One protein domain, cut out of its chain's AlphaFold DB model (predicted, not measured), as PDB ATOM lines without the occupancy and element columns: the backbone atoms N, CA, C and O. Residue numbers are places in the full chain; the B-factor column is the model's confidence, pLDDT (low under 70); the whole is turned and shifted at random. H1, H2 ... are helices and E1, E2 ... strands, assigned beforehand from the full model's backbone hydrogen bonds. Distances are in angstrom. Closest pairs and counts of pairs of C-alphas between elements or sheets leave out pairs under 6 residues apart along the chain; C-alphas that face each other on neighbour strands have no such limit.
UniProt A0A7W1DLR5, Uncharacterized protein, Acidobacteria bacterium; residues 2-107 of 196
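This is residues 2 to 107 of the 196 residues of an uncharacterized protein of Acidobacteria bacterium (UniProt A0A7W1DLR5). A twisted sheet of four strands winds through the domain, with the long helix H1 laid across one of its faces; the shorter H2 packs on H1, and the one-turn H3 sits on the same face as H1, just before the sheet begins. The long stretch from H1 to H2, residues 21 to 39, loops out and returns to pair briefly with E4 at residues 38 to 39. The printed part has 106 residues, with three named helices followed by four named strands, in the order H1 H2 H3 E1 E2 E3 E4; the sheet has the order E1 - E2 - E3 - E4, antiparallel throughout, and the class is mixed, helices and strands. The whole is compact, with a radius of gyration of the C-alphas of 14.1 A and spans of 39 by 39 by 23 A.

H1, residues 2 to 20, begins at C-alpha 2 (57.269, 17.258, -43.235) and is 28.0 A long. H2, residues 40 to 48, measures 12.5 A, and H3, residues 54 to 57, 5.7 A. E1, residues 58 to 66, measures 19.1 A and bends by 67 degrees at residue 62. E2, residues 72 to 79, measures 22.8 A; E3, residues 84 to 91, 23.0 A. E4, residues 94 to 102, measures 24.8 A and ends at C-alpha 102 (53.723, 23.677, -13.899).

The strands form a meander, each the antiparallel neighbour of the one before, in three hairpins. N 65 and O 73 of E1 and E2 are 2.9 A apart, N 76 and O 88 of E2 and E3 2.9 A, and N 87 and O 99 of E3 and E4 2.8 A, within hydrogen-bond range. H1 on one face of the sheet makes two layers, at a height over the sheet of 10.4 A; it runs across the strands, at 74 degrees to E3 on the local plane. H3 is on the same face, at a height of 7.9 A. H2 only grazes the sheet, with residues 40 to 42. H1 touches H2 with residues 7 to 15 alone, at a steep tilt of 56 degrees, opposite ways; their closest C-alphas, of Asn 7 and Ile 48, are 6.4 A apart. Every O i to N i+4 pair is within hydrogen-bond range in H2, 14 of 15 are in H1, and H3 is too short for one.

The C-alphas farthest apart, of Tyr 2 and Glu 27, are 43.2 A apart. The printed part has no cut. The link from H1 to H2 is long; the others are tight. The mean pLDDT of the printed part is 93.6, and residue 106 is under 70.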
ATOM      1  N   TYR A   2      57.507  15.817 -43.474       75.81
ATOM      2  CA  TYR A   2      57.269  17.258 -43.235       75.81
ATOM      3  C   TYR A   2      55.841  17.542 -42.735       75.81
ATOM      4  O   TYR A   2      55.676  18.234 -41.733       75.81
ATOM      5  N   ALA A   3      54.834  16.920 -43.361       80.12
ATOM      6  CA  ALA A   3      53.437  17.003 -42.928       80.12
ATOM      7  C   ALA A   3      53.245  16.500 -41.484       80.12
ATOM      8  O   ALA A   3      52.605  17.174 -40.685       80.12
ATOM      9  N   ASP A   4      53.889  15.391 -41.105       84.75
ATOM     10  CA  ASP A   4      53.800  14.837 -39.742       84.75
ATOM     11  C   ASP A   4      54.382  15.789 -38.691       84.75
ATOM     12  O   ASP A   4      53.805  15.978 -37.621       84.75
ATOM     13  N   ARG A   5      55.509  16.446 -39.006       88.19
ATOM     14  CA  ARG A   5      56.105  17.462 -38.127       88.19
ATOM     15  C   ARG A   5      55.195  18.680 -37.985       88.19
ATOM     16  O   ARG A   5      55.017  19.164 -36.871       88.19
ATOM     17  N   GLN A   6      54.604  19.158 -39.080       91.81
ATOM     18  CA  GLN A   6      53.650  20.270 -39.035       91.81
ATOM     19  C   GLN A   6      52.392  19.907 -38.236       91.81
ATOM     20  O   GLN A   6      51.956  20.694 -37.399       91.81
ATOM     21  N   ASN A   7      51.855  18.702 -38.427       93.94
ATOM     22  CA  ASN A   7      50.705  18.198 -37.680       93.94
ATOM     23  C   ASN A   7      51.004  18.105 -36.184       93.94
ATOM     24  O   ASN A   7      50.222  18.600 -35.376       93.94
ATOM     25  N   ARG A   8      52.176  17.572 -35.815       95.19
ATOM     26  CA  ARG A   8      52.640  17.540 -34.423       95.19
ATOM     27  C   ARG A   8      52.678  18.942 -33.811       95.19
ATOM     28  O   ARG A   8      52.169  19.132 -32.713       95.19
ATOM     29  N   VAL A   9      53.251  19.925 -34.511       95.88
ATOM     30  CA  VAL A   9      53.322  21.315 -34.023       95.88
ATOM     31  C   VAL A   9      51.925  21.904 -33.826       95.88
ATOM     32  O   VAL A   9      51.660  22.484 -32.776       95.88
ATOM     33  N   ARG A  10      51.021  21.717 -34.793       97.06
ATOM     34  CA  ARG A  10      49.639  22.212 -34.703       97.06
ATOM     35  C   ARG A  10      48.885  21.587 -33.532       97.06
ATOM     36  O   ARG A  10      48.193  22.300 -32.815       97.06
ATOM     37  N   ILE A  11      49.044  20.282 -33.305       97.62
ATOM     38  CA  ILE A  11      48.426  19.596 -32.163       97.62
ATOM     39  C   ILE A  11      48.994  20.124 -30.850       97.62
ATOM     40  O   ILE A  11      48.223  20.466 -29.963       97.62
ATOM     41  N   VAL A  12      50.316  20.267 -30.727       97.62
ATOM     42  CA  VAL A  12      50.930  20.837 -29.516       97.62
ATOM     43  C   VAL A  12      50.409  22.252 -29.245       97.62
ATOM     44  O   VAL A  12      50.066  22.559 -28.108       97.62
ATOM     45  N   GLN A  13      50.264  23.094 -30.270       97.62
ATOM     46  CA  GLN A  13      49.654  24.423 -30.130       97.62
ATOM     47  C   GLN A  13      48.182  24.352 -29.693       97.62
ATOM     48  O   GLN A  13      47.750  25.136 -28.852       97.62
ATOM     49  N   ALA A  14      47.411  23.401 -30.223       97.94
ATOM     50  CA  ALA A  14      46.023  23.197 -29.822       97.94
ATOM     51  C   ALA A  14      45.893  22.689 -28.374       97.94
ATOM     52  O   ALA A  14      44.941  23.058 -27.686       97.94
ATOM     53  N   LEU A  15      46.845  21.878 -27.900       98.06
ATOM     54  CA  LEU A  15      46.934  21.451 -26.501       98.06
ATOM     55  C   LEU A  15      47.282  22.629 -25.583       98.06
ATOM     56  O   LEU A  15      46.637  22.796 -24.553       98.06
ATOM     57  N   GLU A  16      48.235  23.479 -25.978       97.25
ATOM     58  CA  GLU A  16      48.580  24.719 -25.260       97.25
ATOM     59  C   GLU A  16      47.382  25.665 -25.125       97.25
ATOM     60  O   GLU A  16      47.203  26.309 -24.093       97.25
ATOM     61  N   GLU A  17      46.536  25.748 -26.150       96.81
ATOM     62  CA  GLU A  17      45.304  26.529 -26.061       96.81
ATOM     63  C   GLU A  17      44.265  25.849 -25.160       96.81
ATOM     64  O   GLU A  17      43.634  26.510 -24.337       96.81
ATOM     65  N   ALA A  18      44.124  24.522 -25.245       95.88
ATOM     66  CA  ALA A  18      43.176  23.768 -24.426       95.88
ATOM     67  C   ALA A  18      43.456  23.912 -22.919       95.88
ATOM     68  O   ALA A  18      42.526  24.153 -22.147       95.88
ATOM     69  N   VAL A  19      44.725  23.843 -22.499       95.25
ATOM     70  CA  VAL A  19      45.098  23.962 -21.076       95.25
ATOM     71  C   VAL A  19      44.801  25.344 -20.488       95.25
ATOM     72  O   VAL A  19      44.598  25.463 -19.282       95.25
ATOM     73  N   LYS A  20      44.681  26.402 -21.305       93.75
ATOM     74  CA  LYS A  20      44.239  27.727 -20.823       93.75
ATOM     75  C   LYS A  20      42.789  27.718 -20.339       93.75
ATOM     76  O   LYS A  20      42.419  28.547 -19.510       93.75
ATOM     77  N   GLY A  21      41.978  26.790 -20.847       93.38
ATOM     78  CA  GLY A  21      40.605  26.576 -20.400       93.38
ATOM     79  C   GLY A  21      40.501  25.852 -19.056       93.38
ATOM     80  O   GLY A  21      39.439  25.902 -18.432       93.38
ATOM     81  N   PHE A  22      41.579  25.207 -18.594       96.62
ATOM     82  CA  PHE A  22      41.576  24.459 -17.339       96.62
ATOM     83  C   PHE A  22      41.503  25.429 -16.161       96.62
ATOM     84  O   PHE A  22      42.126  26.497 -16.150       96.62
ATOM     85  N   ARG A  23      40.709  25.069 -15.157       92.88
ATOM     86  CA  ARG A  23      40.396  25.930 -14.020       92.88
ATOM     87  C   ARG A  23      41.150  25.471 -12.787       92.88
ATOM     88  O   ARG A  23      41.311  24.280 -12.539       92.88
ATOM     89  N   THR A  24      41.592  26.444 -12.002       89.94
ATOM     90  CA  THR A  24      42.111  26.190 -10.662       89.94
ATOM     91  C   THR A  24      40.934  25.958  -9.720       89.94
ATOM     92  O   THR A  24      40.022  26.783  -9.661       89.94
ATOM     93  N   ARG A  25      40.987  24.866  -8.962       90.44
ATOM     94  CA  ARG A  25      40.150  24.622  -7.783       90.44
ATOM     95  C   ARG A  25      41.043  24.719  -6.548       90.44
ATOM     96  O   ARG A  25      42.233  24.429  -6.645       90.44
ATOM     97  N   ARG A  26      40.518  25.197  -5.419       88.94
ATOM     98  CA  ARG A  26      41.343  25.502  -4.234       88.94
ATOM     99  C   ARG A  26      41.989  24.235  -3.672       88.94
ATOM    100  O   ARG A  26      43.151  24.255  -3.300       88.94
ATOM    101  N   GLU A  27      41.215  23.168  -3.654       91.56
ATOM    102  CA  GLU A  27      41.546  21.824  -3.207       91.56
ATOM    103  C   GLU A  27      42.493  21.076  -4.156       91.56
ATOM    104  O   GLU A  27      43.141  20.136  -3.729       91.56
ATOM    105  N   LEU A  28      42.622  21.519  -5.415       92.50
ATOM    106  CA  LEU A  28      43.507  20.893  -6.410       92.50
ATOM    107  C   LEU A  28      44.758  21.725  -6.704       92.50
ATOM    108  O   LEU A  28      45.546  21.369  -7.577       92.50
ATOM    109  N   TRP A  29      44.920  22.884  -6.063       90.50
ATOM    110  CA  TRP A  29      46.048  23.767  -6.342       90.50
ATOM    111  C   TRP A  29      47.373  23.071  -5.981       90.50
ATOM    112  O   TRP A  29      47.472  22.546  -4.879       90.50
ATOM    113  N   PRO A  30      48.416  23.119  -6.840       93.12
ATOM    114  CA  PRO A  30      48.595  24.007  -7.998       93.12
ATOM    115  C   PRO A  30      48.126  23.450  -9.350       93.12
ATOM    116  O   PRO A  30      48.410  24.060 -10.388       93.12
ATOM    117  N   LEU A  31      47.436  22.311  -9.376       96.38
ATOM    118  CA  LEU A  31      46.896  21.741 -10.604       96.38
ATOM    119  C   LEU A  31      45.703  22.554 -11.111       96.38
ATOM    120  O   LEU A  31      44.984  23.238 -10.376       96.38
ATOM    121  N   ARG A  32      45.491  22.465 -12.420       96.44
ATOM    122  CA  ARG A  32      44.286  22.957 -13.084       96.44
ATOM    123  C   ARG A  32      43.634  21.802 -13.805       96.44
ATOM    124  O   ARG A  32      44.329  21.061 -14.494       96.44
ATOM    125  N   VAL A  33      42.321  21.698 -13.697       96.94
ATOM    126  CA  VAL A  33      41.539  20.618 -14.304       96.94
ATOM    127  C   VAL A  33      40.496  21.201 -15.259       96.94
ATOM    128  O   VAL A  33      40.025  22.327 -15.044       96.94
ATOM    129  N   PRO A  34      40.144  20.508 -16.350       96.38
ATOM    130  CA  PRO A  34      38.948  20.842 -17.104       96.38
ATOM    131  C   PRO A  34      37.696  20.542 -16.260       96.38
ATOM    132  O   PRO A  34      37.773  19.948 -15.188       96.38
ATOM    133  N   ARG A  35      36.524  20.976 -16.735       92.00
ATOM    134  CA  ARG A  35      35.249  20.629 -16.085       92.00
ATOM    135  C   ARG A  35      34.973  19.122 -16.152       92.00
ATOM    136  O   ARG A  35      34.461  18.562 -15.196       92.00
ATOM    137  N   GLU A  36      35.308  18.523 -17.287       93.69
ATOM    138  CA  GLU A  36      35.232  17.095 -17.591       93.69
ATOM    139  C   GLU A  36      36.494  16.721 -18.382       93.69
ATOM    140  O   GLU A  36      37.030  17.598 -19.080       93.69
ATOM    141  N   PRO A  37      36.980  15.468 -18.301       95.88
ATOM    142  CA  PRO A  37      38.121  15.010 -19.088       95.88
ATOM    143  C   PRO A  37      37.965  15.344 -20.569       95.88
ATOM    144  O   PRO A  37      36.920  15.108 -21.177       95.88
ATOM    145  N   VAL A  38      39.012  15.900 -21.177       97.44
ATOM    146  CA  VAL A  38      38.951  16.286 -22.592       97.44
ATOM    147  C   VAL A  38      39.451  15.135 -23.450       97.44
ATOM    148  O   VAL A  38      40.633  14.808 -23.403       97.44
ATOM    149  N   VAL A  39      38.585  14.572 -24.289       97.06
ATOM    150  CA  VAL A  39      38.960  13.530 -25.258       97.06
ATOM    151  C   VAL A  39      40.017  14.071 -26.226       97.06
ATOM    152  O   VAL A  39      39.774  15.050 -26.940       97.06
ATOM    153  N   PHE A  40      41.188  13.435 -26.276       97.44
ATOM    154  CA  PHE A  40      42.320  13.861 -27.103       97.44
ATOM    155  C   PHE A  40      41.954  13.898 -28.592       97.44
ATOM    156  O   PHE A  40      42.257  14.870 -29.289       97.44
ATOM    157  N   ASP A  41      41.217  12.895 -29.067       96.00
ATOM    158  CA  ASP A  41      40.805  12.783 -30.468       96.00
ATOM    159  C   ASP A  41      39.907  13.940 -30.913       96.00
ATOM    160  O   ASP A  41      39.989  14.384 -32.060       96.00
ATOM    161  N   SER A  42      39.135  14.535 -29.994       95.88
ATOM    162  CA  SER A  42      38.365  15.753 -30.288       95.88
ATOM    163  C   SER A  42      39.273  16.943 -30.632       95.88
ATOM    164  O   SER A  42      38.921  17.791 -31.458       95.88
ATOM    165  N   ILE A  43      40.471  17.004 -30.036       96.69
ATOM    166  CA  ILE A  43      41.492  18.023 -30.310       96.69
ATOM    167  C   ILE A  43      42.163  17.749 -31.650       96.69
ATOM    168  O   ILE A  43      42.378  18.675 -32.432       96.69
ATOM    169  N   VAL A  44      42.469  16.490 -31.948       96.19
ATOM    170  CA  VAL A  44      43.068  16.099 -33.229       96.19
ATOM    171  C   VAL A  44      42.114  16.406 -34.382       96.19
ATOM    172  O   VAL A  44      42.503  17.098 -35.330       96.19
ATOM    173  N   ALA A  45      40.856  15.971 -34.266       95.25
ATOM    174  CA  ALA A  45      39.828  16.133 -35.288       95.25
ATOM    175  C   ALA A  45      39.612  17.608 -35.657       95.25
ATOM    176  O   ALA A  45      39.642  17.954 -36.838       95.25
ATOM    177  N   ARG A  46      39.500  18.500 -34.660       95.44
ATOM    178  CA  ARG A  46      39.352  19.950 -34.900       95.44
ATOM    179  C   ARG A  46      40.612  20.624 -35.451       95.44
ATOM    180  O   ARG A  46      40.521  21.733 -35.967       95.44
ATOM    181  N   THR A  47      41.785  19.998 -35.311       96.50
ATOM    182  CA  THR A  47      43.073  20.640 -35.619       96.50
ATOM    183  C   THR A  47      43.635  20.240 -36.977       96.50
ATOM    184  O   THR A  47      44.073  21.123 -37.714       96.50
ATOM    185  N   ILE A  48      43.677  18.943 -37.310       92.88
ATOM    186  CA  ILE A  48      44.404  18.451 -38.499       92.88
ATOM    187  C   ILE A  48      43.584  17.572 -39.455       92.88
ATOM    188  O   ILE A  48      44.094  17.252 -40.524       92.88
ATOM    189  N   GLY A  49      42.341  17.201 -39.120       85.75
ATOM    190  CA  GLY A  49      41.471  16.402 -40.002       85.75
ATOM    191  C   GLY A  49      42.036  15.027 -40.401       85.75
ATOM    192  O   GLY A  49      41.642  14.476 -41.424       85.75
ATOM    193  N   ALA A  50      42.985  14.498 -39.627       86.75
ATOM    194  CA  ALA A  50      43.694  13.246 -39.872       86.75
ATOM    195  C   ALA A  50      43.927  12.508 -38.548       86.75
ATOM    196  O   ALA A  50      43.836  13.111 -37.480       86.75
ATOM    197  N   THR A  51      44.263  11.220 -38.615       90.00
ATOM    198  CA  THR A  51      44.630  10.423 -37.438       90.00
ATOM    199  C   THR A  51      45.974  10.866 -36.871       90.00
ATOM    200  O   THR A  51      46.904  11.175 -37.622       90.00
ATOM    201  N   PHE A  52      46.108  10.835 -35.549       94.38
ATOM    202  CA  PHE A  52      47.355  11.143 -34.861       94.38
ATOM    203  C   PHE A  52      47.495  10.259 -33.631       94.38
ATOM    204  O   PHE A  52      46.562  10.176 -32.847       94.38
ATOM    205  N   ASP A  53      48.661   9.640 -33.459       93.69
ATOM    206  CA  ASP A  53      48.973   8.851 -32.267       93.69
ATOM    207  C   ASP A  53      49.317   9.781 -31.082       93.69
ATOM    208  O   ASP A  53      50.377  10.430 -31.112       93.69
ATOM    209  N   PRO A  54      48.475   9.849 -30.030       94.00
ATOM    210  CA  PRO A  54      48.733  10.682 -28.858       94.00
ATOM    211  C   PRO A  54      50.019  10.278 -28.129       94.00
ATOM    212  O   PRO A  54      50.744  11.145 -27.632       94.00
ATOM    213  N   LEU A  55      50.350   8.982 -28.117       94.06
ATOM    214  CA  LEU A  55      51.513   8.454 -27.404       94.06
ATOM    215  C   LEU A  55      52.828   8.947 -28.011       94.06
ATOM    216  O   LEU A  55      53.840   9.021 -27.313       94.06
ATOM    217  N   SER A  56      52.819   9.403 -29.265       94.69
ATOM    218  CA  SER A  56      53.968  10.073 -29.879       94.69
ATOM    219  C   SER A  56      54.358  11.390 -29.178       94.69
ATOM    220  O   SER A  56      55.489  11.870 -29.341       94.69
ATOM    221  N   LEU A  57      53.453  12.003 -28.402       96.50
ATOM    222  CA  LEU A  57      53.711  13.197 -27.583       96.50
ATOM    223  C   LEU A  57      54.118  12.871 -26.143       96.50
ATOM    224  O   LEU A  57      54.497  13.783 -25.402       96.50
ATOM    225  N   ARG A  58      54.042  11.599 -25.738       96.44
ATOM    226  CA  ARG A  58      54.344  11.163 -24.377       96.44
ATOM    227  C   ARG A  58      55.786  11.489 -24.018       96.44
ATOM    228  O   ARG A  58      56.727  11.074 -24.687       96.44
ATOM    229  N   SER A  59      55.941  12.216 -22.919       94.69
ATOM    230  CA  SER A  59      57.234  12.488 -22.298       94.69
ATOM    231  C   SER A  59      57.632  11.346 -21.364       94.69
ATOM    232  O   SER A  59      58.760  10.865 -21.405       94.69
ATOM    233  N   ARG A  60      56.691  10.889 -20.525       93.50
ATOM    234  CA  ARG A  60      56.873   9.758 -19.606       93.50
ATOM    235  C   ARG A  60      55.543   9.126 -19.205       93.50
ATOM    236  O   ARG A  60      54.519   9.804 -19.233       93.50
ATOM    237  N   THR A  61      55.601   7.870 -18.778       95.06
ATOM    238  CA  THR A  61      54.509   7.144 -18.110       95.06
ATOM    239  C   THR A  61      54.677   7.252 -16.595       95.06
ATOM    240  O   THR A  61      55.794   7.096 -16.101       95.06
ATOM    241  N   LEU A  62      53.594   7.531 -15.872       95.62
ATOM    242  CA  LEU A  62      53.549   7.545 -14.406       95.62
ATOM    243  C   LEU A  62      53.098   6.189 -13.869       95.62
ATOM    244  O   LEU A  62      53.776   5.625 -13.016       95.62
ATOM    245  N   LEU A  63      52.012   5.646 -14.418       96.62
ATOM    246  CA  LEU A  63      51.482   4.333 -14.071       96.62
ATOM    247  C   LEU A  63      51.013   3.598 -15.320       96.62
ATOM    248  O   LEU A  63      50.550   4.203 -16.284       96.62
ATOM    249  N   TRP A  64      51.137   2.284 -15.273       97.62
ATOM    250  CA  TRP A  64      50.609   1.359 -16.254       97.62
ATOM    251  C   TRP A  64      50.049   0.159 -15.509       97.62
ATOM    252  O   TRP A  64      50.778  -0.462 -14.727       97.62
ATOM    253  N   LEU A  65      48.775  -0.132 -15.744       97.31
ATOM    254  CA  LEU A  65      47.999  -1.149 -15.049       97.31
ATOM    255  C   LEU A  65      47.399  -2.118 -16.070       97.31
ATOM    256  O   LEU A  65      46.956  -1.692 -17.137       97.31
ATOM    257  N   GLU A  66      47.378  -3.403 -15.727       96.69
ATOM    258  CA  GLU A  66      46.723  -4.465 -16.501       96.69
ATOM    259  C   GLU A  66      45.941  -5.389 -15.561       96.69
ATOM    260  O   GLU A  66      46.476  -5.872 -14.556       96.69
ATOM    261  N   TRP A  67      44.679  -5.651 -15.896       95.25
ATOM    262  CA  TRP A  67      43.770  -6.518 -15.144       95.25
ATOM    263  C   TRP A  67      43.738  -7.947 -15.705       95.25
ATOM    264  O   TRP A  67      44.201  -8.176 -16.824       95.25
ATOM    265  N   PRO A  68      43.220  -8.938 -14.947       93.31
ATOM    266  CA  PRO A  68      43.207 -10.342 -15.372       93.31
ATOM    267  C   PRO A  68      42.492 -10.619 -16.703       93.31
ATOM    268  O   PRO A  68      42.792 -11.609 -17.367       93.31
ATOM    269  N   ASP A  69      41.546  -9.764 -17.090       93.56
ATOM    270  CA  ASP A  69      40.816  -9.839 -18.359       93.56
ATOM    271  C   ASP A  69      41.587  -9.227 -19.547       93.56
ATOM    272  O   ASP A  69      41.123  -9.288 -20.687       93.56
ATOM    273  N   GLY A  70      42.774  -8.667 -19.297       94.25
ATOM    274  CA  GLY A  70      43.611  -7.993 -20.284       94.25
ATOM    275  C   GLY A  70      43.252  -6.524 -20.508       94.25
ATOM    276  O   GLY A  70      43.854  -5.893 -21.382       94.25
ATOM    277  N   ALA A  71      42.305  -5.956 -19.753       95.06
ATOM    278  CA  ALA A  71      42.067  -4.520 -19.771       95.06
ATOM    279  C   ALA A  71      43.321  -3.777 -19.291       95.06
ATOM    280  O   ALA A  71      44.005  -4.216 -18.365       95.06
ATOM    281  N   THR A  72      43.628  -2.643 -19.924       95.88
ATOM    282  CA  THR A  72      44.794  -1.823 -19.578       95.88
ATOM    283  C   THR A  72      44.407  -0.374 -19.352       95.88
ATOM    284  O   THR A  72      43.604   0.180 -20.109       95.88
ATOM    285  N   TRP A  73      45.070   0.257 -18.388       96.88
ATOM    286  CA  TRP A  73      44.978   1.688 -18.141       96.88
ATOM    287  C   TRP A  73      46.376   2.280 -17.949       96.88
ATOM    288  O   TRP A  73      47.194   1.760 -17.186       96.88
ATOM    289  N   GLU A  74      46.668   3.368 -18.656       97.19
ATOM    290  CA  GLU A  74      47.949   4.066 -18.584       97.19
ATOM    291  C   GLU A  74      47.750   5.514 -18.153       97.19
ATOM    292  O   GLU A  74      47.003   6.245 -18.792       97.19
ATOM    293  N   LEU A  75      48.513   5.965 -17.159       98.00
ATOM    294  CA  LEU A  75      48.638   7.369 -16.776       98.00
ATOM    295  C   LEU A  75      49.985   7.911 -17.241       98.00
ATOM    296  O   LEU A  75      51.040   7.349 -16.929       98.00
ATOM    297  N   TRP A  76      49.987   9.029 -17.956       97.56
ATOM    298  CA  TRP A  76      51.195   9.562 -18.577       97.56
ATOM    299  C   TRP A  76      51.149  11.081 -18.765       97.56
ATOM    300  O   TRP A  76      50.149  11.742 -18.503       97.56
ATOM    301  N   VAL A  77      52.285  11.666 -19.160       97.44
ATOM    302  CA  VAL A  77      52.466  13.125 -19.201       97.44
ATOM    303  C   VAL A  77      52.983  13.596 -20.555       97.44
ATOM    304  O   VAL A  77      53.947  13.037 -21.090       97.44
ATOM    305  N   ILE A  78      52.417  14.697 -21.055       97.38
ATOM    306  CA  ILE A  78      52.975  15.508 -22.145       97.38
ATOM    307  C   ILE A  78      53.721  16.706 -21.553       97.38
ATOM    308  O   ILE A  78      53.217  17.438 -20.701       97.38
ATOM    309  N   ALA A  79      54.939  16.919 -22.038       95.75
ATOM    310  CA  ALA A  79      55.760  18.081 -21.734       95.75
ATOM    311  C   ALA A  79      55.473  19.195 -22.754       95.75
ATOM    312  O   ALA A  79      55.945  19.127 -23.888       95.75
ATOM    313  N   LEU A  80      54.721  20.224 -22.359       96.25
ATOM    314  CA  LEU A  80      54.377  21.337 -23.244       96.25
ATOM    315  C   LEU A  80      55.521  22.373 -23.345       96.25
ATOM    316  O   LEU A  80      56.255  22.566 -22.365       96.25
ATOM    317  N   PRO A  81      55.694  23.043 -24.505       94.94
ATOM    318  CA  PRO A  81      56.690  24.104 -24.694       94.94
ATOM    319  C   PRO A  81      56.591  25.265 -23.698       94.94
ATOM    320  O   PRO A  81      57.618  25.835 -23.339       94.94
ATOM    321  N   SER A  82      55.392  25.586 -23.207       93.38
ATOM    322  CA  SER A  82      55.154  26.619 -22.189       93.38
ATOM    323  C   SER A  82      55.722  26.291 -20.804       93.38
ATOM    324  O   SER A  82      55.592  27.090 -19.880       93.38
ATOM    325  N   GLY A  83      56.327  25.112 -20.627       93.75
ATOM    326  CA  GLY A  83      56.774  24.623 -19.323       93.75
ATOM    327  C   GLY A  83      55.659  23.956 -18.517       93.75
ATOM    328  O   GLY A  83      55.886  23.559 -17.377       93.75
ATOM    329  N   GLN A  84      54.470  23.778 -19.093       95.06
ATOM    330  CA  GLN A  84      53.401  22.999 -18.473       95.06
ATOM    331  C   GLN A  84      53.615  21.488 -18.666       95.06
ATOM    332  O   GLN A  84      54.234  21.022 -19.627       95.06
ATOM    333  N   LYS A  85      53.098  20.720 -17.714       96.12
ATOM    334  CA  LYS A  85      52.849  19.284 -17.801       96.12
ATOM    335  C   LYS A  85      51.359  19.096 -18.031       96.12
ATOM    336  O   LYS A  85      50.561  19.758 -17.371       96.12
ATOM    337  N   LEU A  86      51.005  18.199 -18.935       97.75
ATOM    338  CA  LEU A  86      49.627  17.809 -19.198       97.75
ATOM    339  C   LEU A  86      49.484  16.325 -18.865       97.75
ATOM    340  O   LEU A  86      50.105  15.489 -19.523       97.75
ATOM    341  N   TYR A  87      48.723  16.034 -17.815       98.25
ATOM    342  CA  TYR A  87      48.427  14.683 -17.352       98.25
ATOM    343  C   TYR A  87      47.318  14.103 -18.221       98.25
ATOM    344  O   TYR A  87      46.288  14.749 -18.436       98.25
ATOM    345  N   CYS A  88      47.563  12.910 -18.743       98.25
ATOM    346  CA  CYS A  88      46.675  12.199 -19.645       98.25
ATOM    347  C   CYS A  88      46.496  10.773 -19.145       98.25
ATOM    348  O   CYS A  88      47.439  10.208 -18.584       98.25
ATOM    349  N   ASP A  89      45.342  10.180 -19.418       97.88
ATOM    350  CA  ASP A  89      45.191   8.736 -19.352       97.88
ATOM    351  C   ASP A  89      44.809   8.128 -20.697       97.88
ATOM    352  O   ASP A  89      44.354   8.815 -21.616       97.88
ATOM    353  N   THR A  90      45.042   6.824 -20.806       97.25
ATOM    354  CA  THR A  90      44.596   5.995 -21.919       97.25
ATOM    355  C   THR A  90      44.032   4.690 -21.369       97.25
ATOM    356  O   THR A  90      44.734   3.969 -20.664       97.25
ATOM    357  N   GLY A  91      42.786   4.372 -21.708       93.69
ATOM    358  CA  GLY A  91      42.087   3.157 -21.280       93.69
ATOM    359  C   GLY A  91      40.779   2.988 -22.052       93.69
ATOM    360  O   GLY A  91      40.256   3.957 -22.598       93.69
ATOM    361  N   GLY A  92      40.282   1.754 -22.187       88.94
ATOM    362  CA  GLY A  92      39.013   1.489 -22.889       88.94
ATOM    363  C   GLY A  92      38.968   1.947 -24.359       88.94
ATOM    364  O   GLY A  92      37.889   2.129 -24.914       88.94
ATOM    365  N   GLY A  93      40.128   2.158 -24.992       91.06
ATOM    366  CA  GLY A  93      40.238   2.675 -26.362       91.06
ATOM    367  C   GLY A  93      40.181   4.203 -26.494       91.06
ATOM    368  O   GLY A  93      40.241   4.702 -27.614       91.06
ATOM    369  N   GLU A  94      40.114   4.951 -25.389       95.00
ATOM    370  CA  GLU A  94      40.096   6.416 -25.380       95.00
ATOM    371  C   GLU A  94      41.360   6.986 -24.720       95.00
ATOM    372  O   GLU A  94      41.951   6.377 -23.830       95.00
ATOM    373  N   THR A  95      41.796   8.168 -25.166       97.81
ATOM    374  CA  THR A  95      42.825   8.972 -24.487       97.81
ATOM    375  C   THR A  95      42.227  10.298 -24.052       97.81
ATOM    376  O   THR A  95      41.640  11.006 -24.879       97.81
ATOM    377  N   ARG A  96      42.413  10.677 -22.785       98.19
ATOM    378  CA  ARG A  96      41.815  11.891 -22.212       98.19
ATOM    379  C   ARG A  96      42.864  12.785 -21.567       98.19
ATOM    380  O   ARG A  96      43.891  12.325 -21.079       98.19
ATOM    381  N   LEU A  97      42.600  14.087 -21.568       98.31
ATOM    382  CA  LEU A  97      43.355  15.084 -20.816       98.31
ATOM    383  C   LEU A  97      42.684  15.309 -19.462       98.31
ATOM    384  O   LEU A  97      41.506  15.669 -19.415       98.31
ATOM    385  N   LEU A  98      43.453  15.161 -18.388       98.19
ATOM    386  CA  LEU A  98      42.938  15.130 -17.018       98.19
ATOM    387  C   LEU A  98      43.236  16.412 -16.249       98.19
ATOM    388  O   LEU A  98      42.379  16.970 -15.575       98.19
ATOM    389  N   ALA A  99      44.478  16.881 -16.329       98.12
ATOM    390  CA  ALA A  99      44.939  18.024 -15.558       98.12
ATOM    391  C   ALA A  99      46.177  18.652 -16.192       98.12
ATOM    392  O   ALA A  99      46.888  18.030 -16.980       98.12
ATOM    393  N   SER A 100      46.484  19.878 -15.789       97.56
ATOM    394  CA  SER A 100      47.753  20.531 -16.085       97.56
ATOM    395  C   SER A 100      48.437  21.000 -14.808       97.56
ATOM    396  O   SER A 100      47.772  21.462 -13.881       97.56
ATOM    397  N   GLY A 101      49.763  20.925 -14.786       95.44
ATOM    398  CA  GLY A 101      50.609  21.450 -13.716       95.44
ATOM    399  C   GLY A 101      51.823  22.175 -14.287       95.44
ATOM    400  O   GLY A 101      52.199  21.979 -15.441       95.44
ATOM    401  N   ARG A 102      52.469  23.027 -13.492       91.06
ATOM    402  CA  ARG A 102      53.723  23.677 -13.899       91.06
ATOM    403  C   ARG A 102      54.919  22.754 -13.668       91.06
ATOM    404  O   ARG A 102      54.977  22.045 -12.663       91.06
ATOM    405  N   ARG A 103      55.886  22.759 -14.593       79.88
ATOM    406  CA  ARG A 103      57.145  22.008 -14.446       79.88
ATOM    407  C   ARG A 103      58.096  22.657 -13.449       79.88
ATOM    408  O   ARG A 103      58.830  21.944 -12.784       79.88
ATOM    409  N   ASP A 104      58.066  23.978 -13.374       78.12
ATOM    410  CA  ASP A 104      58.882  24.818 -12.498       78.12
ATOM    411  C   ASP A 104      58.173  25.160 -11.178       78.12
ATOM    412  O   ASP A 104      58.517  26.137 -10.522       78.12
ATOM    413  N   SER A 105      57.145  24.393 -10.806       72.12
ATOM    414  CA  SER A 105      56.490  24.577  -9.516       72.12
ATOM    415  C   SER A 105      57.440  24.176  -8.388       72.12
ATOM    416  O   SER A 105      58.129  23.164  -8.489       72.12
ATOM    417  N   GLU A 106      57.435  24.952  -7.302       61.19
ATOM    418  CA  GLU A 106      58.101  24.587  -6.043       61.19
ATOM    419  C   GLU A 106      57.531  23.286  -5.454       61.19
ATOM    420  O   GLU A 106      58.212  22.585  -4.712       61.19
ATOM    421  N   ILE A 107      56.293  22.944  -5.826       74.19
ATOM    422  CA  ILE A 107      55.642  21.682  -5.494       74.19
ATOM    423  C   ILE A 107      55.948  20.671  -6.594       74.19
ATOM    424  O   ILE A 107      55.776  20.945  -7.786       74.19
TER     425      ILE A 107